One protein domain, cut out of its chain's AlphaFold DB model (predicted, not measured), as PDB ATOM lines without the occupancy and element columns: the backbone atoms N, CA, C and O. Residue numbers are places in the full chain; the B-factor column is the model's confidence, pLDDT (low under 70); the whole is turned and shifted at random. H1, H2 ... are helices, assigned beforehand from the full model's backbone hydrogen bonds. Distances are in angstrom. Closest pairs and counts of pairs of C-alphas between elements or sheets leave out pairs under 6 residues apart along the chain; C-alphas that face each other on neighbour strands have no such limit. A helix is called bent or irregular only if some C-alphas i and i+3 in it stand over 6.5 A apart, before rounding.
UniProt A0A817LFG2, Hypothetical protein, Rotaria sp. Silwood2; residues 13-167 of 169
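AT A GLANCE: This is residues 13 to 167 of the 169 residues of the protein "Hypothetical protein" of Rotaria sp. Silwood2 (UniProt A0A817LFG2). A compact cluster of short and medium helices has one very long helix, H1, reaching out of it as an arm, of which residues 13 to 33 stick out free. The core of the cluster is the hairpin of H6 and H7; the last part of H1 crosses it on one side and folds back into the short H2, H4 crosses it on the other side, and H8 packs on residues 143 to 147 of H7, with H5 side by side with H8. The printed part has 155 residues with eight named helices, H1 to H8 in chain order, and no named strand; the class is all helix. The whole is loose, with a radius of gyration of the C-alphas of 19.0 A, and spans 70 by 33 by 26 A, the arm making the length.

IN THESE COORDINATES: H1, residues 13 to 51, runs 56.3 A from C-alpha 13 at (217.618, 179.798, 48.231) to C-alpha 51 at (207.416, 214.039, 91.737). H7, residues 127 to 150, measures 34.2 A, H6, residues 108 to 123, 22.9 A, and H4, residues 74 to 87, 18.3 A. H4 is irregular, with C-alphas 78 and 81 8.2 A apart. H8, residues 154 to 165, measures 16.3 A and ends at C-alpha 165 at (198.424, 214.431, 103.184). H5 is residues 92 to 101, H2 residues 54 to 60 and H3 residues 68 to 71.

HOW THE PARTS SIT: H1 and H2 form a helical hairpin at a shallow tilt of 27 degrees, C-alphas 49 and 57 being closest at 5.9 A. With residues 37 to 44 alone H1 touches H6, closest at C-alphas 40 and 122, 6.7 A, at a steep tilt of 68 degrees, only just short of about perpendicular. H1 and H7 only just touch, with 3 pairs of C-alphas within 8 A, the closest being 48 and 134, 7.5 A. H7 is the hub, touching four helices. H6 and H7 form a helical hairpin at a shallow tilt of 17 degrees, closest at C-alphas 118 and 130, 4.6 A. H4 touches H7 at a steep tilt of 67 degrees, closest at C-alphas 87 and 133, 5.3 A. H8 touches H7, closest at C-alphas 143 and 158, 6.0 A. H5 and H8 touch at a shallow tilt of 8 degrees, opposite ways, closest at C-alphas 100 and 155, 5.8 A. H3 is close to H6 but not clearly touching, C-alphas 70 and 113 being closest at 7.2 A. H1 and H8 are apart. In H1, H5, H6, H7 and H8 every O i to N i+4 pair is within hydrogen-bond range; in H4 8 of 10 are, in H2 1 of 3, beside 3 of 4 O i to N i+3 pairs, and H3 is too short for an O i to N i+4 pair.

THE WHOLE: The C-alphas farthest apart, those of Ser 13 and Ile 167, are 72.5 A apart. The body without residues 13 to 33 spans 43 by 32 by 25 A. The printed part has no cut, and no link is long. Mean pLDDT of the printed part is 71.5; residues 13 to 69 and 165 to 167 are under 70.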
ATOM      1  N   SER A  13     216.713 178.686  47.919       47.88
ATOM      2  CA  SER A  13     217.618 179.798  48.231       47.88
ATOM      3  C   SER A  13     216.908 181.159  48.307       47.88
ATOM      4  O   SER A  13     217.240 181.969  49.172       47.88
ATOM      5  N   GLU A  14     215.859 181.380  47.508       43.12
ATOM      6  CA  GLU A  14     215.012 182.580  47.588       43.12
ATOM      7  C   GLU A  14     214.150 182.596  48.865       43.12
ATOM      8  O   GLU A  14     214.085 183.613  49.559       43.12
ATOM      9  N   LYS A  15     213.572 181.450  49.262       43.78
ATOM     10  CA  LYS A  15     212.841 181.311  50.539       43.78
ATOM     11  C   LYS A  15     213.730 181.510  51.766       43.78
ATOM     12  O   LYS A  15     213.287 182.117  52.738       43.78
ATOM     13  N   ILE A  16     214.974 181.025  51.734       45.06
ATOM     14  CA  ILE A  16     215.939 181.214  52.829       45.06
ATOM     15  C   ILE A  16     216.348 182.690  52.943       45.06
ATOM     16  O   ILE A  16     216.446 183.212  54.052       45.06
ATOM     17  N   MET A  17     216.550 183.375  51.815       34.12
ATOM     18  CA  MET A  17     216.854 184.810  51.785       34.12
ATOM     19  C   MET A  17     215.677 185.649  52.301       34.12
ATOM     20  O   MET A  17     215.870 186.486  53.178       34.12
ATOM     21  N   LEU A  18     214.453 185.380  51.835       38.72
ATOM     22  CA  LEU A  18     213.238 186.053  52.311       38.72
ATOM     23  C   LEU A  18     212.966 185.789  53.798       38.72
ATOM     24  O   LEU A  18     212.604 186.713  54.521       38.72
ATOM     25  N   GLY A  19     213.195 184.562  54.278       36.12
ATOM     26  CA  GLY A  19     213.085 184.219  55.698       36.12
ATOM     27  C   GLY A  19     214.058 185.011  56.578       36.12
ATOM     28  O   GLY A  19     213.646 185.560  57.595       36.12
ATOM     29  N   ARG A  20     215.320 185.155  56.149       35.72
ATOM     30  CA  ARG A  20     216.338 185.948  56.864       35.72
ATOM     31  C   ARG A  20     216.036 187.446  56.855       35.72
ATOM     32  O   ARG A  20     216.233 188.104  57.869       35.72
ATOM     33  N   VAL A  21     215.519 187.975  55.745       37.47
ATOM     34  CA  VAL A  21     215.085 189.379  55.651       37.47
ATOM     35  C   VAL A  21     213.871 189.641  56.551       37.47
ATOM     36  O   VAL A  21     213.830 190.671  57.221       37.47
ATOM     37  N   CYS A  22     212.917 188.705  56.635       33.41
ATOM     38  CA  CYS A  22     211.804 188.784  57.585       33.41
ATOM     39  C   CYS A  22     212.279 188.731  59.046       33.41
ATOM     40  O   CYS A  22     211.828 189.548  59.845       33.41
ATOM     41  N   GLU A  23     213.209 187.838  59.401       37.56
ATOM     42  CA  GLU A  23     213.780 187.775  60.759       37.56
ATOM     43  C   GLU A  23     214.580 189.037  61.120       37.56
ATOM     44  O   GLU A  23     214.502 189.519  62.249       37.56
ATOM     45  N   GLU A  24     215.334 189.613  60.179       38.00
ATOM     46  CA  GLU A  24     216.062 190.871  60.391       38.00
ATOM     47  C   GLU A  24     215.128 192.082  60.496       38.00
ATOM     48  O   GLU A  24     215.386 192.975  61.302       38.00
ATOM     49  N   ALA A  25     214.034 192.114  59.730       37.56
ATOM     50  CA  ALA A  25     213.004 193.147  59.834       37.56
ATOM     51  C   ALA A  25     212.232 193.046  61.158       37.56
ATOM     52  O   ALA A  25     212.013 194.062  61.812       37.56
ATOM     53  N   GLN A  26     211.901 191.829  61.604       42.28
ATOM     54  CA  GLN A  26     211.313 191.587  62.924       42.28
ATOM     55  C   GLN A  26     212.274 191.990  64.046       42.28
ATOM     56  O   GLN A  26     211.865 192.671  64.978       42.28
ATOM     57  N   ARG A  27     213.568 191.656  63.940       39.25
ATOM     58  CA  ARG A  27     214.577 192.100  64.914       39.25
ATOM     59  C   ARG A  27     214.748 193.611  64.932       39.25
ATOM     60  O   ARG A  27     214.903 194.152  66.015       39.25
ATOM     61  N   LYS A  28     214.715 194.293  63.783       36.41
ATOM     62  CA  LYS A  28     214.785 195.763  63.720       36.41
ATOM     63  C   LYS A  28     213.533 196.431  64.282       36.41
ATOM     64  O   LYS A  28     213.697 197.342  65.077       36.41
ATOM     65  N   ASN A  29     212.331 195.939  63.975       42.25
ATOM     66  CA  ASN A  29     211.090 196.444  64.578       42.25
ATOM     67  C   ASN A  29     211.086 196.253  66.097       42.25
ATOM     68  O   ASN A  29     210.845 197.209  66.815       42.25
ATOM     69  N   VAL A  30     211.466 195.072  66.599       38.94
ATOM     70  CA  VAL A  30     211.597 194.831  68.047       38.94
ATOM     71  C   VAL A  30     212.693 195.715  68.663       38.94
ATOM     72  O   VAL A  30     212.579 196.136  69.810       38.94
ATOM     73  N   PHE A  31     213.773 196.027  67.941       28.66
ATOM     74  CA  PHE A  31     214.849 196.899  68.436       28.66
ATOM     75  C   PHE A  31     214.468 198.392  68.427       28.66
ATOM     76  O   PHE A  31     214.869 199.115  69.340       28.66
ATOM     77  N   ASP A  32     213.681 198.846  67.449       47.97
ATOM     78  CA  ASP A  32     213.125 200.205  67.388       47.97
ATOM     79  C   ASP A  32     211.985 200.395  68.404       47.97
ATOM     80  O   ASP A  32     211.983 201.389  69.128       47.97
ATOM     81  N   GLU A  33     211.103 199.403  68.574       46.34
ATOM     82  CA  GLU A  33     210.116 199.356  69.663       46.34
ATOM     83  C   GLU A  33     210.804 199.409  71.030       46.34
ATOM     84  O   GLU A  33     210.405 200.193  71.887       46.34
ATOM     85  N   ASN A  34     211.900 198.664  71.222       50.66
ATOM     86  CA  ASN A  34     212.711 198.742  72.440       50.66
ATOM     87  C   ASN A  34     213.324 200.135  72.654       50.66
ATOM     88  O   ASN A  34     213.510 200.552  73.797       50.66
ATOM     89  N   ASN A  35     213.666 200.866  71.591       55.38
ATOM     90  CA  ASN A  35     214.247 202.204  71.702       55.38
ATOM     91  C   ASN A  35     213.190 203.245  72.095       55.38
ATOM     92  O   ASN A  35     213.449 204.097  72.945       55.38
ATOM     93  N   ASP A  36     211.984 203.145  71.539       58.12
ATOM     94  CA  ASP A  36     210.877 204.034  71.890       58.12
ATOM     95  C   ASP A  36     210.263 203.687  73.251       58.12
ATOM     96  O   ASP A  36     210.032 204.592  74.051       58.12
ATOM     97  N   GLN A  37     210.128 202.404  73.599       55.59
ATOM     98  CA  GLN A  37     209.783 201.973  74.960       55.59
ATOM     99  C   GLN A  37     210.810 202.473  75.978       55.59
ATOM    100  O   GLN A  37     210.440 203.002  77.023       55.59
ATOM    101  N   LYS A  38     212.108 202.381  75.667       57.56
ATOM    102  CA  LYS A  38     213.175 202.885  76.541       57.56
ATOM    103  C   LYS A  38     213.138 204.405  76.691       57.56
ATOM    104  O   LYS A  38     213.378 204.896  77.791       57.56
ATOM    105  N   LYS A  39     212.817 205.158  75.633       60.94
ATOM    106  CA  LYS A  39     212.587 206.611  75.725       60.94
ATOM    107  C   LYS A  39     211.363 206.936  76.578       60.94
ATOM    108  O   LYS A  39     211.457 207.819  77.422       60.94
ATOM    109  N   LYS A  40     210.251 206.216  76.408       60.16
ATOM    110  CA  LYS A  40     209.013 206.417  77.182       60.16
ATOM    111  C   LYS A  40     209.197 206.075  78.660       60.16
ATOM    112  O   LYS A  40     208.818 206.866  79.518       60.16
ATOM    113  N   LEU A  41     209.890 204.976  78.961       57.28
ATOM    114  CA  LEU A  41     210.356 204.643  80.309       57.28
ATOM    115  C   LEU A  41     211.251 205.740  80.883       57.28
ATOM    116  O   LEU A  41     211.117 206.066  82.055       57.28
ATOM    117  N   MET A  42     212.147 206.323  80.081       59.72
ATOM    118  CA  MET A  42     213.013 207.409  80.541       59.72
ATOM    119  C   MET A  42     212.218 208.679  80.869       59.72
ATOM    120  O   MET A  42     212.419 209.242  81.936       59.72
ATOM    121  N   ILE A  43     211.250 209.062  80.030       59.25
ATOM    122  CA  ILE A  43     210.343 210.194  80.285       59.25
ATOM    123  C   ILE A  43     209.498 209.951  81.542       59.25
ATOM    124  O   ILE A  43     209.363 210.845  82.374       59.25
ATOM    125  N   LEU A  44     208.959 208.741  81.718       57.44
ATOM    126  CA  LEU A  44     208.206 208.362  82.914       57.44
ATOM    127  C   LEU A  44     209.086 208.405  84.168       57.44
ATOM    128  O   LEU A  44     208.668 208.912  85.202       57.44
ATOM    129  N   VAL A  45     210.304 207.875  84.083       60.03
ATOM    130  CA  VAL A  45     211.299 207.917  85.157       60.03
ATOM    131  C   VAL A  45     211.624 209.355  85.533       60.03
ATOM    132  O   VAL A  45     211.705 209.634  86.723       60.03
ATOM    133  N   ASP A  46     211.796 210.252  84.564       62.00
ATOM    134  CA  ASP A  46     212.076 211.667  84.812       62.00
ATOM    135  C   ASP A  46     210.859 212.357  85.451       62.00
ATOM    136  O   ASP A  46     210.999 212.979  86.503       62.00
ATOM    137  N   PHE A  47     209.652 212.128  84.922       58.50
ATOM    138  CA  PHE A  47     208.393 212.614  85.499       58.50
ATOM    139  C   PHE A  47     208.210 212.150  86.950       58.50
ATOM    140  O   PHE A  47     207.919 212.934  87.851       58.50
ATOM    141  N   ILE A  48     208.427 210.865  87.209       58.94
ATOM    142  CA  ILE A  48     208.367 210.303  88.554       58.94
ATOM    143  C   ILE A  48     209.504 210.848  89.419       58.94
ATOM    144  O   ILE A  48     209.284 211.096  90.593       58.94
ATOM    145  N   SER A  49     210.707 211.059  88.886       59.19
ATOM    146  CA  SER A  49     211.836 211.609  89.651       59.19
ATOM    147  C   SER A  49     211.582 213.035  90.121       59.19
ATOM    148  O   SER A  49     212.002 213.394  91.219       59.19
ATOM    149  N   GLU A  50     210.889 213.836  89.315       56.84
ATOM    150  CA  GLU A  50     210.467 215.188  89.688       56.84
ATOM    151  C   GLU A  50     209.401 215.177  90.793       56.84
ATOM    152  O   GLU A  50     209.350 216.096  91.609       56.84
ATOM    153  N   ASN A  51     208.586 214.119  90.858       50.53
ATOM    154  CA  ASN A  51     207.416 214.039  91.737       50.53
ATOM    155  C   ASN A  51     207.565 213.043  92.913       50.53
ATOM    156  O   ASN A  51     206.737 213.033  93.823       50.53
ATOM    157  N   ALA A  52     208.617 212.219  92.944       53.34
ATOM    158  CA  ALA A  52     208.816 211.134  93.909       53.34
ATOM    159  C   ALA A  52     210.246 211.076  94.474       53.34
ATOM    160  O   ALA A  52     211.215 211.564  93.899       53.34
ATOM    161  N   LYS A  53     210.412 210.415  95.629       52.94
ATOM    162  CA  LYS A  53     211.736 210.201  96.250       52.94
ATOM    163  C   LYS A  53     212.593 209.232  95.417       52.94
ATOM    164  O   LYS A  53     212.102 208.208  94.958       52.94
ATOM    165  N   ALA A  54     213.904 209.474  95.335       44.78
ATOM    166  CA  ALA A  54     214.854 208.738  94.481       44.78
ATOM    167  C   ALA A  54     214.836 207.193  94.593       44.78
ATOM    168  O   ALA A  54     215.140 206.505  93.621       44.78
ATOM    169  N   SER A  55     214.465 206.621  95.745       46.56
ATOM    170  CA  SER A  55     214.346 205.160  95.914       46.56
ATOM    171  C   SER A  55     213.218 204.539  95.080       46.56
ATOM    172  O   SER A  55     213.311 203.380  94.691       46.56
ATOM    173  N   PHE A  56     212.173 205.315  94.789       53.06
ATOM    174  CA  PHE A  56     211.016 204.923  93.984       53.06
ATOM    175  C   PHE A  56     211.378 204.820  92.495       53.06
ATOM    176  O   PHE A  56     211.076 203.841  91.817       53.06
ATOM    177  N   VAL A  57     212.158 205.791  92.019       51.69
ATOM    178  CA  VAL A  57     212.676 205.877  90.647       51.69
ATOM    179  C   VAL A  57     213.496 204.637  90.261       51.69
ATOM    180  O   VAL A  57     213.436 204.167  89.126       51.69
ATOM    181  N   ILE A  58     214.260 204.082  91.209       51.91
ATOM    182  CA  ILE A  58     215.085 202.884  90.988       51.91
ATOM    183  C   ILE A  58     214.216 201.637  90.785       51.91
ATOM    184  O   ILE A  58     214.557 200.805  89.948       51.91
ATOM    185  N   GLN A  59     213.095 201.506  91.505       55.56
ATOM    186  CA  GLN A  59     212.167 200.390  91.299       55.56
ATOM    187  C   GLN A  59     211.485 200.480  89.932       55.56
ATOM    188  O   GLN A  59     211.474 199.484  89.216       55.56
ATOM    189  N   TYR A  60     211.036 201.668  89.514       60.25
ATOM    190  CA  TYR A  60     210.414 201.882  88.199       60.25
ATOM    191  C   TYR A  60     211.316 201.491  87.023       60.25
ATOM    192  O   TYR A  60     210.850 200.857  86.080       60.25
ATOM    193  N   LYS A  61     212.620 201.786  87.099       54.22
ATOM    194  CA  LYS A  61     213.604 201.419  86.061       54.22
ATOM    195  C   LYS A  61     213.729 199.910  85.816       54.22
ATOM    196  O   LYS A  61     214.239 199.522  84.768       54.22
ATOM    197  N   ASN A  62     213.299 199.076  86.765       59.28
ATOM    198  CA  ASN A  62     213.392 197.620  86.672       59.28
ATOM    199  C   ASN A  62     212.122 196.957  86.115       59.28
ATOM    200  O   ASN A  62     212.148 195.753  85.860       59.28
ATOM    201  N   TYR A  63     211.025 197.698  85.910       60.84
ATOM    202  CA  TYR A  63     209.826 197.137  85.287       60.84
ATOM    203  C   TYR A  63     209.994 197.131  83.770       60.84
ATOM    204  O   TYR A  63     210.025 198.172  83.117       60.84
ATOM    205  N   VAL A  64     210.113 195.929  83.215       56.94
ATOM    206  CA  VAL A  64     210.060 195.696  81.771       56.94
ATOM    207  C   VAL A  64     208.593 195.558  81.367       56.94
ATOM    208  O   VAL A  64     207.841 194.841  82.030       56.94
ATOM    209  N   TYR A  65     208.190 196.240  80.291       55.75
ATOM    210  CA  TYR A  65     206.867 196.062  79.695       55.75
ATOM    211  C   TYR A  65     206.697 194.618  79.215       55.75
ATOM    212  O   TYR A  65     207.509 194.118  78.434       55.75
ATOM    213  N   ASN A  66     205.644 193.950  79.680       60.56
ATOM    214  CA  ASN A  66     205.202 192.672  79.143       60.56
ATOM    215  C   ASN A  66     203.705 192.517  79.442       60.56
ATOM    216  O   ASN A  66     203.305 192.275  80.580       60.56
ATOM    217  N   GLU A  67     202.900 192.704  78.400       54.56
ATOM    218  CA  GLU A  67     201.433 192.701  78.435       54.56
ATOM    219  C   GLU A  67     200.841 191.368  78.928       54.56
ATOM    220  O   GLU A  67     199.728 191.330  79.451       54.56
ATOM    221  N   ASP A  68     201.598 190.275  78.803       62.56
ATOM    222  CA  ASP A  68     201.165 188.937  79.205       62.56
ATOM    223  C   ASP A  68     201.437 188.652  80.693       62.56
ATOM    224  O   ASP A  68     200.848 187.730  81.257       62.56
ATOM    225  N   LEU A  69     202.268 189.457  81.377       66.50
ATOM    226  CA  LEU A  69     202.580 189.242  82.801       66.50
ATOM    227  C   LEU A  69     201.368 189.428  83.717       66.50
ATOM    228  O   LEU A  69     201.277 188.758  84.744       66.50
ATOM    229  N   ASP A  70     200.469 190.348  83.372       73.44
ATOM    230  CA  ASP A  70     199.311 190.671  84.207       73.44
ATOM    231  C   ASP A  70     198.050 189.899  83.804       73.44
ATOM    232  O   ASP A  70     197.204 189.649  84.664       73.44
ATOM    233  N   LYS A  71     197.952 189.440  82.545       73.44
ATOM    234  CA  LYS A  71     196.811 188.644  82.055       73.44
ATOM    235  C   LYS A  71     196.681 187.313  82.787       73.44
ATOM    236  O   LYS A  71     195.569 186.927  83.140       73.44
ATOM    237  N   ASP A  72     197.800 186.654  83.078       78.31
ATOM    238  CA  ASP A  72     197.828 185.370  83.790       78.31
ATOM    239  C   ASP A  72     198.023 185.522  85.308       78.31
ATOM    240  O   ASP A  72     198.140 184.529  86.032       78.31
ATOM    241  N   ASN A  73     198.060 186.755  85.826       84.25
ATOM    242  CA  ASN A  73     198.275 186.995  87.245       84.25
ATOM    243  C   ASN A  73     196.962 186.807  88.032       84.25
ATOM    244  O   ASN A  73     196.047 187.628  87.914       84.25
ATOM    245  N   PRO A  74     196.857 185.785  88.905       88.50
ATOM    246  CA  PRO A  74     195.624 185.503  89.638       88.50
ATOM    247  C   PRO A  74     195.229 186.640  90.589       88.50
ATOM    248  O   PRO A  74     194.044 186.814  90.864       88.50
ATOM    249  N   TYR A  75     196.191 187.432  91.081       89.88
ATOM    250  CA  TYR A  75     195.891 188.606  91.901       89.88
ATOM    251  C   TYR A  75     195.162 189.678  91.087       89.88
ATOM    252  O   TYR A  75     194.163 190.226  91.559       89.88
ATOM    253  N   VAL A  76     195.651 189.950  89.872       88.38
ATOM    254  CA  VAL A  76     195.073 190.953  88.969       88.38
ATOM    255  C   VAL A  76     193.673 190.515  88.564       88.38
ATOM    256  O   VAL A  76     192.736 191.270  88.776       88.38
ATOM    257  N   GLN A  77     193.492 189.264  88.130       89.69
ATOM    258  CA  GLN A  77     192.173 188.734  87.752       89.69
ATOM    259  C   GLN A  77     191.140 188.817  88.889       89.69
ATOM    260  O   GLN A  77     189.977 189.144  88.667       89.69
ATOM    261  N   GLN A  78     191.545 188.543  90.132       92.62
ATOM    262  CA  GLN A  78     190.639 188.611  91.286       92.62
ATOM    263  C   GLN A  78     190.279 190.046  91.691       92.62
ATOM    264  O   GLN A  78     189.238 190.260  92.315       92.62
ATOM    265  N   ASN A  79     191.131 191.022  91.367       91.38
ATOM    266  CA  ASN A  79     190.990 192.410  91.807       91.38
ATOM    267  C   ASN A  79     190.790 193.406  90.661       91.38
ATOM    268  O   ASN A  79     190.732 194.600  90.933       91.38
ATOM    269  N   GLU A  80     190.627 192.939  89.424       88.62
ATOM    270  CA  GLU A  80     190.578 193.742  88.195       88.62
ATOM    271  C   GLU A  80     189.609 194.922  88.319       88.62
ATOM    272  O   GLU A  80     190.008 196.077  88.210       88.62
ATOM    273  N   LEU A  81     188.360 194.658  88.716       90.75
ATOM    274  CA  LEU A  81     187.345 195.702  88.904       90.75
ATOM    275  C   LEU A  81     187.712 196.742  89.972       90.75
ATOM    276  O   LEU A  81     187.255 197.882  89.905       90.75
ATOM    277  N   ASN A  82     188.468 196.352  90.998       92.25
ATOM    278  CA  ASN A  82     188.884 197.263  92.062       92.25
ATOM    279  C   ASN A  82     190.125 198.062  91.640       92.25
ATOM    280  O   ASN A  82     190.184 199.260  91.911       92.25
ATOM    281  N   LEU A  83     191.068 197.425  90.938       91.50
ATOM    282  CA  LEU A  83     192.248 198.064  90.357       91.50
ATOM    283  C   LEU A  83     191.843 199.106  89.310       91.50
ATOM    284  O   LEU A  83     192.272 200.250  89.409       91.50
ATOM    285  N   GLU A  84     190.910 198.771  88.417       91.06
ATOM    286  CA  GLU A  84     190.361 199.708  87.432       91.06
ATOM    287  C   GLU A  84     189.650 200.910  88.065       91.06
ATOM    288  O   GLU A  84     189.671 202.020  87.530       91.06
ATOM    289  N   LYS A  85     188.956 200.709  89.188       91.00
ATOM    290  CA  LYS A  85     188.320 201.822  89.908       91.00
ATOM    291  C   LYS A  85     189.365 202.711  90.561       91.00
ATOM    292  O   LYS A  85     189.267 203.932  90.461       91.00
ATOM    293  N   TYR A  86     190.339 202.095  91.224       91.81
ATOM    294  CA  TYR A  86     191.377 202.797  91.961       91.81
ATOM    295  C   TYR A  86     192.298 203.584  91.032       91.81
ATOM    296  O   TYR A  86     192.569 204.754  91.285       91.81
ATOM    297  N   GLU A  87     192.725 202.992  89.916       88.19
ATOM    298  CA  GLU A  87     193.583 203.689  88.966       88.19
ATOM    299  C   GLU A  87     192.880 204.955  88.459       88.19
ATOM    300  O   GLU A  87     193.496 206.016  88.470       88.19
ATOM    301  N   LYS A  88     191.582 204.878  88.105       86.81
ATOM    302  CA  LYS A  88     190.755 205.964  87.540       86.81
ATOM    303  C   LYS A  88     190.419 207.068  88.551       86.81
ATOM    304  O   LYS A  88     189.854 208.087  88.153       86.81
ATOM    305  N   CYS A  89     190.781 206.914  89.826       84.75
ATOM    306  CA  CYS A  89     190.547 207.943  90.830       84.75
ATOM    307  C   CYS A  89     191.408 209.190  90.595       84.75
ATOM    308  O   CYS A  89     192.623 209.131  90.398       84.75
ATOM    309  N   LEU A  90     190.738 210.339  90.657       75.69
ATOM    310  CA  LEU A  90     191.332 211.676  90.572       75.69
ATOM    311  C   LEU A  90     191.411 212.371  91.936       75.69
ATOM    312  O   LEU A  90     192.110 213.367  92.065       75.69
ATOM    313  N   ASP A  91     190.663 211.870  92.916       79.62
ATOM    314  CA  ASP A  91     190.404 212.532  94.190       79.62
ATOM    315  C   ASP A  91     190.975 211.689  95.334       79.62
ATOM    316  O   ASP A  91     190.716 210.480  95.390       79.62
ATOM    317  N   PHE A  92     191.752 212.315  96.220       78.94
ATOM    318  CA  PHE A  92     192.408 211.634  97.337       78.94
ATOM    319  C   PHE A  92     191.387 211.044  98.311       78.94
ATOM    320  O   PHE A  92     191.586 209.914  98.751       78.94
ATOM    321  N   ASP A  93     190.258 211.720  98.536       81.62
ATOM    322  CA  ASP A  93     189.178 211.229  99.402       81.62
ATOM    323  C   ASP A  93     188.607 209.904  98.881       81.62
ATOM    324  O   ASP A  93     188.376 208.945  99.621       81.62
ATOM    325  N   LYS A  94     188.424 209.812  97.558       86.06
ATOM    326  CA  LYS A  94     187.932 208.588  96.914       86.06
ATOM    327  C   LYS A  94     188.990 207.495  96.904       86.06
ATOM    328  O   LYS A  94     188.648 206.327  97.076       86.06
ATOM    329  N   SER A  95     190.259 207.848  96.699       86.94
ATOM    330  CA  SER A  95     191.368 206.897  96.818       86.94
ATOM    331  C   SER A  95     191.440 206.313  98.228       86.94
ATOM    332  O   SER A  95     191.532 205.093  98.362       86.94
ATOM    333  N   GLN A  96     191.321 207.145  99.266       88.88
ATOM    334  CA  GLN A  96     191.268 206.701 100.656       88.88
ATOM    335  C   GLN A  96     190.108 205.729 100.875       88.88
ATOM    336  O   GLN A  96     190.334 204.609 101.329       88.88
ATOM    337  N   GLN A  97     188.891 206.112 100.476       89.38
ATOM    338  CA  GLN A  97     187.705 205.276 100.650       89.38
ATOM    339  C   GLN A  97     187.869 203.900  99.983       89.38
ATOM    340  O   GLN A  97     187.559 202.873 100.587       89.38
ATOM    341  N   ILE A  98     188.392 203.852  98.751       89.81
ATOM    342  CA  ILE A  98     188.613 202.585  98.040       89.81
ATOM    343  C   ILE A  98     189.632 201.708  98.778       89.81
ATOM    344  O   ILE A  98     189.410 200.503  98.904       89.81
ATOM    345  N   LEU A  99     190.733 202.281  99.271       90.25
ATOM    346  CA  LEU A  99     191.770 201.525  99.978       90.25
ATOM    347  C   LEU A  99     191.297 201.027 101.349       90.25
ATOM    348  O   LEU A  99     191.628 199.906 101.734       90.25
ATOM    349  N   GLU A 100     190.485 201.809 102.060       88.12
ATOM    350  CA  GLU A 100     189.871 201.401 103.328       88.12
ATOM    351  C   GLU A 100     188.835 200.286 103.125       88.12
ATOM    352  O   GLU A 100     188.829 199.296 103.861       88.12
ATOM    353  N   GLU A 101     187.995 200.386 102.088       89.81
ATOM    354  CA  GLU A 101     187.014 199.350 101.738       89.81
ATOM    355  C   GLU A 101     187.668 198.074 101.182       89.81
ATOM    356  O   GLU A 101     187.129 196.969 101.330       89.81
ATOM    357  N   LYS A 102     188.814 198.217 100.502       90.38
ATOM    358  CA  LYS A 102     189.538 197.144  99.808       90.38
ATOM    359  C   LYS A 102     191.004 197.119 100.215       90.38
ATOM    360  O   LYS A 102     191.897 197.238  99.380       90.38
ATOM    361  N   ILE A 103     191.253 196.816 101.484       87.69
ATOM    362  CA  ILE A 103     192.612 196.736 102.044       87.69
ATOM    363  C   ILE A 103     193.546 195.755 101.311       87.69
ATOM    364  O   ILE A 103     194.760 195.916 101.342       87.69
ATOM    365  N   LEU A 104     192.998 194.765 100.594       88.44
ATOM    366  CA  LEU A 104     193.763 193.839  99.746       88.44
ATOM    367  C   LEU A 104     194.471 194.526  98.562       88.44
ATOM    368  O   LEU A 104     195.356 193.921  97.956       88.44
ATOM    369  N   LEU A 105     194.090 195.763  98.231       91.38
ATOM    370  CA  LEU A 105     194.802 196.613  97.276       91.38
ATOM    371  C   LEU A 105     196.058 197.252  97.879       91.38
ATOM    372  O   LEU A 105     196.938 197.671  97.139       91.38
ATOM    373  N   VAL A 106     196.187 197.313  99.206       90.88
ATOM    374  CA  VAL A 106     197.391 197.822  99.878       90.88
ATOM    375  C   VAL A 106     198.423 196.694  99.967       90.88
ATOM    376  O   VAL A 106     198.702 196.144 101.031       90.88
ATOM    377  N   CYS A 107     198.962 196.294  98.817       91.19
ATOM    378  CA  CYS A 107     199.964 195.236  98.706       91.19
ATOM    379  C   CYS A 107     200.959 195.511  97.572       91.19
ATOM    380  O   CYS A 107     200.716 196.326  96.680       91.19
ATOM    381  N   GLN A 108     202.092 194.805  97.599       89.31
ATOM    382  CA  GLN A 108     203.137 194.957  96.587       89.31
ATOM    383  C   GLN A 108     202.625 194.606  95.181       89.31
ATOM    384  O   GLN A 108     202.980 195.275  94.220       89.31
ATOM    385  N   GLN A 109     201.740 193.610  95.053       90.44
ATOM    386  CA  GLN A 109     201.197 193.193  93.759       90.44
ATOM    387  C   GLN A 109     200.356 194.289  93.089       90.44
ATOM    388  O   GLN A 109     200.451 194.465  91.876       90.44
ATOM    389  N   ALA A 110     199.562 195.041  93.860       91.44
ATOM    390  CA  ALA A 110     198.811 196.184  93.338       91.44
ATOM    391  C   ALA A 110     199.741 197.306  92.882       91.44
ATOM    392  O   ALA A 110     199.545 197.872  91.811       91.44
ATOM    393  N   PHE A 111     200.770 197.602  93.679       89.06
ATOM    394  CA  PHE A 111     201.788 198.577  93.310       89.06
ATOM    395  C   PHE A 111     202.467 198.196  91.988       89.06
ATOM    396  O   PHE A 111     202.478 198.991  91.050       89.06
ATOM    397  N   ASP A 112     202.950 196.957  91.891       85.44
ATOM    398  CA  ASP A 112     203.615 196.419  90.705       85.44
ATOM    399  C   ASP A 112     202.725 196.512  89.452       85.44
ATOM    400  O   ASP A 112     203.206 196.861  88.372       85.44
ATOM    401  N   TYR A 113     201.431 196.210  89.601       89.94
ATOM    402  CA  TYR A 113     200.441 196.338  88.533       89.94
ATOM    403  C   TYR A 113     200.273 197.795  88.091       89.94
ATOM    404  O   TYR A 113     200.401 198.090  86.907       89.94
ATOM    405  N   LEU A 114     200.046 198.730  89.021       88.75
ATOM    406  CA  LEU A 114     199.827 200.143  88.686       88.75
ATOM    407  C   LEU A 114     201.062 200.781  88.040       88.75
ATOM    408  O   LEU A 114     200.933 201.619  87.149       88.75
ATOM    409  N   VAL A 115     202.265 200.365  88.447       83.44
ATOM    410  CA  VAL A 115     203.517 200.760  87.791       83.44
ATOM    411  C   VAL A 115     203.505 200.335  86.323       83.44
ATOM    412  O   VAL A 115     203.665 201.185  85.442       83.44
ATOM    413  N   ARG A 116     203.264 199.046  86.048       83.38
ATOM    414  CA  ARG A 116     203.190 198.520  84.676       83.38
ATOM    415  C   ARG A 116     202.074 199.178  83.873       83.38
ATOM    416  O   ARG A 116     202.300 199.566  82.730       83.38
ATOM    417  N   TRP A 117     200.914 199.387  84.486       87.25
ATOM    418  CA  TRP A 117     199.787 200.058  83.854       87.25
ATOM    419  C   TRP A 117     200.105 201.511  83.491       87.25
ATOM    420  O   TRP A 117     199.805 201.950  82.384       87.25
ATOM    421  N   SER A 118     200.800 202.250  84.363       82.62
ATOM    422  CA  SER A 118     201.228 203.619  84.051       82.62
ATOM    423  C   SER A 118     202.179 203.674  82.851       82.62
ATOM    424  O   SER A 118     202.047 204.566  82.016       82.62
ATOM    425  N   ILE A 119     203.073 202.685  82.705       77.81
ATOM    426  CA  ILE A 119     203.937 202.552  81.523       77.81
ATOM    427  C   ILE A 119     203.091 202.315  80.268       77.81
ATOM    428  O   ILE A 119     203.334 202.972  79.260       77.81
ATOM    429  N   ASN A 120     202.089 201.431  80.336       81.31
ATOM    430  CA  ASN A 120     201.192 201.147  79.215       81.31
ATOM    431  C   ASN A 120     200.447 202.407  78.744       81.31
ATOM    432  O   ASN A 120     200.471 202.743  77.566       81.31
ATOM    433  N   ILE A 121     199.886 203.183  79.676       82.62
ATOM    434  CA  ILE A 121     199.212 204.447  79.344       82.62
ATOM    435  C   ILE A 121     200.192 205.454  78.707       82.62
ATOM    436  O   ILE A 121     199.851 206.134  77.741       82.62
ATOM    437  N   GLY A 122     201.430 205.536  79.207       71.94
ATOM    438  CA  GLY A 122     202.475 206.366  78.597       71.94
ATOM    439  C   GLY A 122     202.898 205.884  77.203       71.94
ATOM    440  O   GLY A 122     203.322 206.685  76.369       71.94
ATOM    441  N   MET A 123     202.761 204.584  76.914       73.50
ATOM    442  CA  MET A 123     202.936 204.029  75.569       73.50
ATOM    443  C   MET A 123     201.855 204.483  74.593       73.50
ATOM    444  O   MET A 123     202.187 204.688  73.428       73.50
ATOM    445  N   ASP A 124     200.655 204.779  75.078       79.75
ATOM    446  CA  ASP A 124     199.558 205.354  74.294       79.75
ATOM    447  C   ASP A 124     199.583 206.899  74.242       79.75
ATOM    448  O   ASP A 124     198.623 207.526  73.797       79.75
ATOM    449  N   ASP A 125     200.683 207.525  74.684       77.38
ATOM    450  CA  ASP A 125     200.893 208.982  74.726       77.38
ATOM    451  C   ASP A 125     199.897 209.759  75.628       77.38
ATOM    452  O   ASP A 125     199.801 210.988  75.547       77.38
ATOM    453  N   ASP A 126     199.205 209.084  76.557       80.50
ATOM    454  CA  ASP A 126     198.386 209.729  77.597       80.50
ATOM    455  C   ASP A 126     199.213 210.018  78.864       80.50
ATOM    456  O   ASP A 126     199.141 209.349  79.897       80.50
ATOM    457  N   TYR A 127     200.013 211.081  78.809       77.12
ATOM    458  CA  TYR A 127     200.879 211.479  79.925       77.12
ATOM    459  C   TYR A 127     200.105 211.919  81.183       77.12
ATOM    460  O   TYR A 127     200.623 211.806  82.295       77.12
ATOM    461  N   VAL A 128     198.861 212.391  81.040       76.56
ATOM    462  CA  VAL A 128     198.015 212.800  82.175       76.56
ATOM    463  C   VAL A 128     197.481 211.569  82.906       76.56
ATOM    464  O   VAL A 128     197.525 211.508  84.138       76.56
ATOM    465  N   GLY A 129     197.011 210.568  82.160       78.00
ATOM    466  CA  GLY A 129     196.613 209.276  82.705       78.00
ATOM    467  C   GLY A 129     197.784 208.542  83.353       78.00
ATOM    468  O   GLY A 129     197.649 208.057  84.475       78.00
ATOM    469  N   MET A 130     198.947 208.545  82.699       79.12
ATOM    470  CA  MET A 130     200.194 208.001  83.233       79.12
ATOM    471  C   MET A 130     200.531 208.625  84.593       79.12
ATOM    472  O   MET A 130     200.648 207.907  85.585       79.12
ATOM    473  N   ALA A 131     200.595 209.959  84.663       74.50
ATOM    474  CA  ALA A 131     200.872 210.701  85.891       74.50
ATOM    475  C   ALA A 131     199.899 210.355  87.027       74.50
ATOM    476  O   ALA A 131     200.308 210.102  88.162       74.50
ATOM    477  N   ARG A 132     198.603 210.302  86.708       82.25
ATOM    478  CA  ARG A 132     197.546 209.932  87.652       82.25
ATOM    479  C   ARG A 132     197.768 208.534  88.220       82.25
ATOM    480  O   ARG A 132     197.778 208.374  89.436       82.25
ATOM    481  N   VAL A 133     197.967 207.528  87.369       86.81
ATOM    482  CA  VAL A 133     198.155 206.140  87.819       86.81
ATOM    483  C   VAL A 133     199.455 205.986  88.611       86.81
ATOM    484  O   VAL A 133     199.461 205.320  89.646       86.81
ATOM    485  N   SER A 134     200.537 206.658  88.205       80.19
ATOM    486  CA  SER A 134     201.788 206.674  88.974       80.19
ATOM    487  C   SER A 134     201.608 207.294  90.366       80.19
ATOM    488  O   SER A 134     202.144 206.763  91.337       80.19
ATOM    489  N   ASN A 135     200.805 208.356  90.503       79.81
ATOM    490  CA  ASN A 135     200.463 208.930  91.809       79.81
ATOM    491  C   ASN A 135     199.675 207.947  92.687       79.81
ATOM    492  O   ASN A 135     199.949 207.824  93.880       79.81
ATOM    493  N   GLN A 136     198.745 207.189  92.105       85.62
ATOM    494  CA  GLN A 136     198.006 206.160  92.840       85.62
ATOM    495  C   GLN A 136     198.916 205.008  93.305       85.62
ATOM    496  O   GLN A 136     198.759 204.505  94.423       85.62
ATOM    497  N   ALA A 137     199.905 204.625  92.491       87.50
ATOM    498  CA  ALA A 137     200.931 203.654  92.875       87.50
ATOM    499  C   ALA A 137     201.813 204.179  94.022       87.50
ATOM    500  O   ALA A 137     202.071 203.460  94.990       87.50
ATOM    501  N   LEU A 138     202.227 205.451  93.952       82.25
ATOM    502  CA  LEU A 138     203.000 206.127  95.001       82.25
ATOM    503  C   LEU A 138     202.302 206.063  96.359       82.25
ATOM    504  O   LEU A 138     202.944 205.744  97.359       82.25
ATOM    505  N   ILE A 139     200.997 206.334  96.392       85.38
ATOM    506  CA  ILE A 139     200.179 206.268  97.609       85.38
ATOM    507  C   ILE A 139     200.275 204.881  98.252       85.38
ATOM    508  O   ILE A 139     200.634 204.780  99.426       85.38
ATOM    509  N   ILE A 140     200.037 203.811  97.483       88.56
ATOM    510  CA  ILE A 140     200.127 202.434  97.996       88.56
ATOM    511  C   ILE A 140     201.527 202.158  98.541       88.56
ATOM    512  O   ILE A 140     201.662 201.631  99.645       88.56
ATOM    513  N   GLN A 141     202.577 202.551  97.817       86.00
ATOM    514  CA  GLN A 141     203.940 202.319  98.277       86.00
ATOM    515  C   GLN A 141     204.274 203.081  99.567       86.00
ATOM    516  O   GLN A 141     204.950 202.537 100.446       86.00
ATOM    517  N   PHE A 142     203.813 204.325  99.714       83.62
ATOM    518  CA  PHE A 142     204.000 205.076 100.954       83.62
ATOM    519  C   PHE A 142     203.257 204.440 102.125       83.62
ATOM    520  O   PHE A 142     203.829 204.352 103.212       83.62
ATOM    521  N   ILE A 143     202.032 203.961 101.909       86.94
ATOM    522  CA  ILE A 143     201.258 203.266 102.943       86.94
ATOM    523  C   ILE A 143     201.960 201.964 103.348       86.94
ATOM    524  O   ILE A 143     202.144 201.726 104.540       86.94
ATOM    525  N   LEU A 144     202.427 201.155 102.391       87.62
ATOM    526  CA  LEU A 144     203.188 199.930 102.671       87.62
ATOM    527  C   LEU A 144     204.432 200.210 103.513       87.62
ATOM    528  O   LEU A 144     204.680 199.530 104.508       87.62
ATOM    529  N   LYS A 145     205.176 201.259 103.158       85.12
ATOM    530  CA  LYS A 145     206.346 201.686 103.920       85.12
ATOM    531  C   LYS A 145     205.980 202.162 105.324       85.12
ATOM    532  O   LYS A 145     206.666 201.830 106.284       85.12
ATOM    533  N   LEU A 146     204.886 202.908 105.460       84.94
ATOM    534  CA  LEU A 146     204.400 203.356 106.760       84.94
ATOM    535  C   LEU A 146     204.026 202.168 107.654       84.94
ATOM    536  O   LEU A 146     204.363 202.177 108.836       84.94
ATOM    537  N   ILE A 147     203.376 201.142 107.098       86.62
ATOM    538  CA  ILE A 147     203.043 199.900 107.808       86.62
ATOM    539  C   ILE A 147     204.319 199.194 108.279       86.62
ATOM    540  O   ILE A 147     204.387 198.773 109.434       86.62
ATOM    541  N   GLU A 148     205.338 199.099 107.423       86.62
ATOM    542  CA  GLU A 148     206.628 198.495 107.770       86.62
ATOM    543  C   GLU A 148     207.332 199.259 108.908       86.62
ATOM    544  O   GLU A 148     207.782 198.648 109.880       86.62
ATOM    545  N   ASP A 149     207.347 200.593 108.831       83.31
ATOM    546  CA  ASP A 149     208.008 201.467 109.806       83.31
ATOM    547  C   ASP A 149     207.285 201.493 111.170       83.31
ATOM    548  O   ASP A 149     207.929 201.562 112.220       83.31
ATOM    549  N   THR A 150     205.946 201.450 111.182       80.44
ATOM    550  CA  THR A 150     205.128 201.646 112.401       80.44
ATOM    551  C   THR A 150     204.558 200.363 113.002       80.44
ATOM    552  O   THR A 150     204.164 200.372 114.168       80.44
ATOM    553  N   LYS A 151     204.527 199.254 112.250       79.69
ATOM    554  CA  LYS A 151     203.865 197.985 112.622       79.69
ATOM    555  C   LYS A 151     202.379 198.142 112.987       79.69
ATOM    556  O   LYS A 151     201.828 197.305 113.703       79.69
ATOM    557  N   CYS A 152     201.740 199.210 112.517       78.19
ATOM    558  CA  CYS A 152     200.326 199.497 112.734       78.19
ATOM    559  C   CYS A 152     199.434 198.741 111.735       78.19
ATOM    560  O   CYS A 152     199.901 198.218 110.719       78.19
ATOM    561  N   ASN A 153     198.135 198.666 112.035       83.50
ATOM    562  CA  ASN A 153     197.150 198.035 111.160       83.50
ATOM    563  C   ASN A 153     197.094 198.778 109.806       83.50
ATOM    564  O   ASN A 153     196.997 200.005 109.812       83.50
ATOM    565  N   PRO A 154     197.106 198.075 108.656       81.50
ATOM    566  CA  PRO A 154     197.010 198.693 107.334       81.50
ATOM    567  C   PRO A 154     195.875 199.709 107.163       81.50
ATOM    568  O   PRO A 154     196.075 200.717 106.489       81.50
ATOM    569  N   ILE A 155     194.710 199.488 107.786       85.12
ATOM    570  CA  ILE A 155     193.565 200.413 107.690       85.12
ATOM    571  C   ILE A 155     193.879 201.723 108.424       85.12
ATOM    572  O   ILE A 155     193.770 202.799 107.846       85.12
ATOM    573  N   GLU A 156     194.358 201.634 109.666       85.19
ATOM    574  CA  GLU A 156     194.736 202.802 110.473       85.19
ATOM    575  C   GLU A 156     195.915 203.562 109.847       85.19
ATOM    576  O   GLU A 156     195.948 204.790 109.870       85.19
ATOM    577  N   CYS A 157     196.874 202.844 109.251       84.81
ATOM    578  CA  CYS A 157     197.974 203.441 108.495       84.81
ATOM    579  C   CYS A 157     197.478 204.199 107.266       84.81
ATOM    580  O   CYS A 157     197.999 205.274 106.973       84.81
ATOM    581  N   THR A 158     196.488 203.649 106.561       84.94
ATOM    582  CA  THR A 158     195.872 204.294 105.397       84.94
ATOM    583  C   THR A 158     195.203 205.596 105.830       84.94
ATOM    584  O   THR A 158     195.576 206.660 105.343       84.94
ATOM    585  N   GLU A 159     194.327 205.548 106.834       85.50
ATOM    586  CA  GLU A 159     193.654 206.738 107.369       85.50
ATOM    587  C   GLU A 159     194.663 207.787 107.881       85.50
ATOM    588  O   GLU A 159     194.557 208.980 107.589       85.50
ATOM    589  N   ALA A 160     195.694 207.358 108.618       84.06
ATOM    590  CA  ALA A 160     196.731 208.246 109.140       84.06
ATOM    591  C   ALA A 160     197.597 208.874 108.038       84.06
ATOM    592  O   ALA A 160     198.089 209.992 108.213       84.06
ATOM    593  N   PHE A 161     197.806 208.170 106.924       84.25
ATOM    594  CA  PHE A 161     198.526 208.688 105.766       84.25
ATOM    595  C   PHE A 161     197.740 209.819 105.097       84.25
ATOM    596  O   PHE A 161     198.286 210.911 104.941       84.25
ATOM    597  N   PHE A 162     196.459 209.604 104.789       82.69
ATOM    598  CA  PHE A 162     195.621 210.622 104.146       82.69
ATOM    599  C   PHE A 162     195.365 211.833 105.050       82.69
ATOM    600  O   PHE A 162     195.557 212.962 104.612       82.69
ATOM    601  N   LYS A 163     195.141 211.626 106.356       81.94
ATOM    602  CA  LYS A 163     195.081 212.732 107.334       81.94
ATOM    603  C   LYS A 163     196.343 213.587 107.371       81.94
ATOM    604  O   LYS A 163     196.280 214.753 107.747       81.94
ATOM    605  N   ARG A 164     197.509 213.005 107.075       72.44
ATOM    606  CA  ARG A 164     198.754 213.769 106.963       72.44
ATOM    607  C   ARG A 164     198.855 214.452 105.611       72.44
ATOM    608  O   ARG A 164     199.328 215.576 105.602       72.44
ATOM    609  N   LEU A 165     198.430 213.819 104.517       69.19
ATOM    610  CA  LEU A 165     198.424 214.431 103.184       69.19
ATOM    611  C   LEU A 165     197.579 215.709 103.126       69.19
ATOM    612  O   LEU A 165     198.067 216.699 102.589       69.19
ATOM    613  N   ASP A 166     196.408 215.723 103.767       56.12
ATOM    614  CA  ASP A 166     195.530 216.903 103.857       56.12
ATOM    615  C   ASP A 166     196.167 218.109 104.565       56.12
ATOM    616  O   ASP A 166     195.667 219.221 104.480       56.12
ATOM    617  N   ILE A 167     197.269 217.913 105.297       45.22
ATOM    618  CA  ILE A 167     197.991 219.003 105.974       45.22
ATOM    619  C   ILE A 167     199.014 219.659 105.028       45.22
ATOM    620  O   ILE A 167     199.482 220.766 105.296       45.22
TER     621      ILE A 167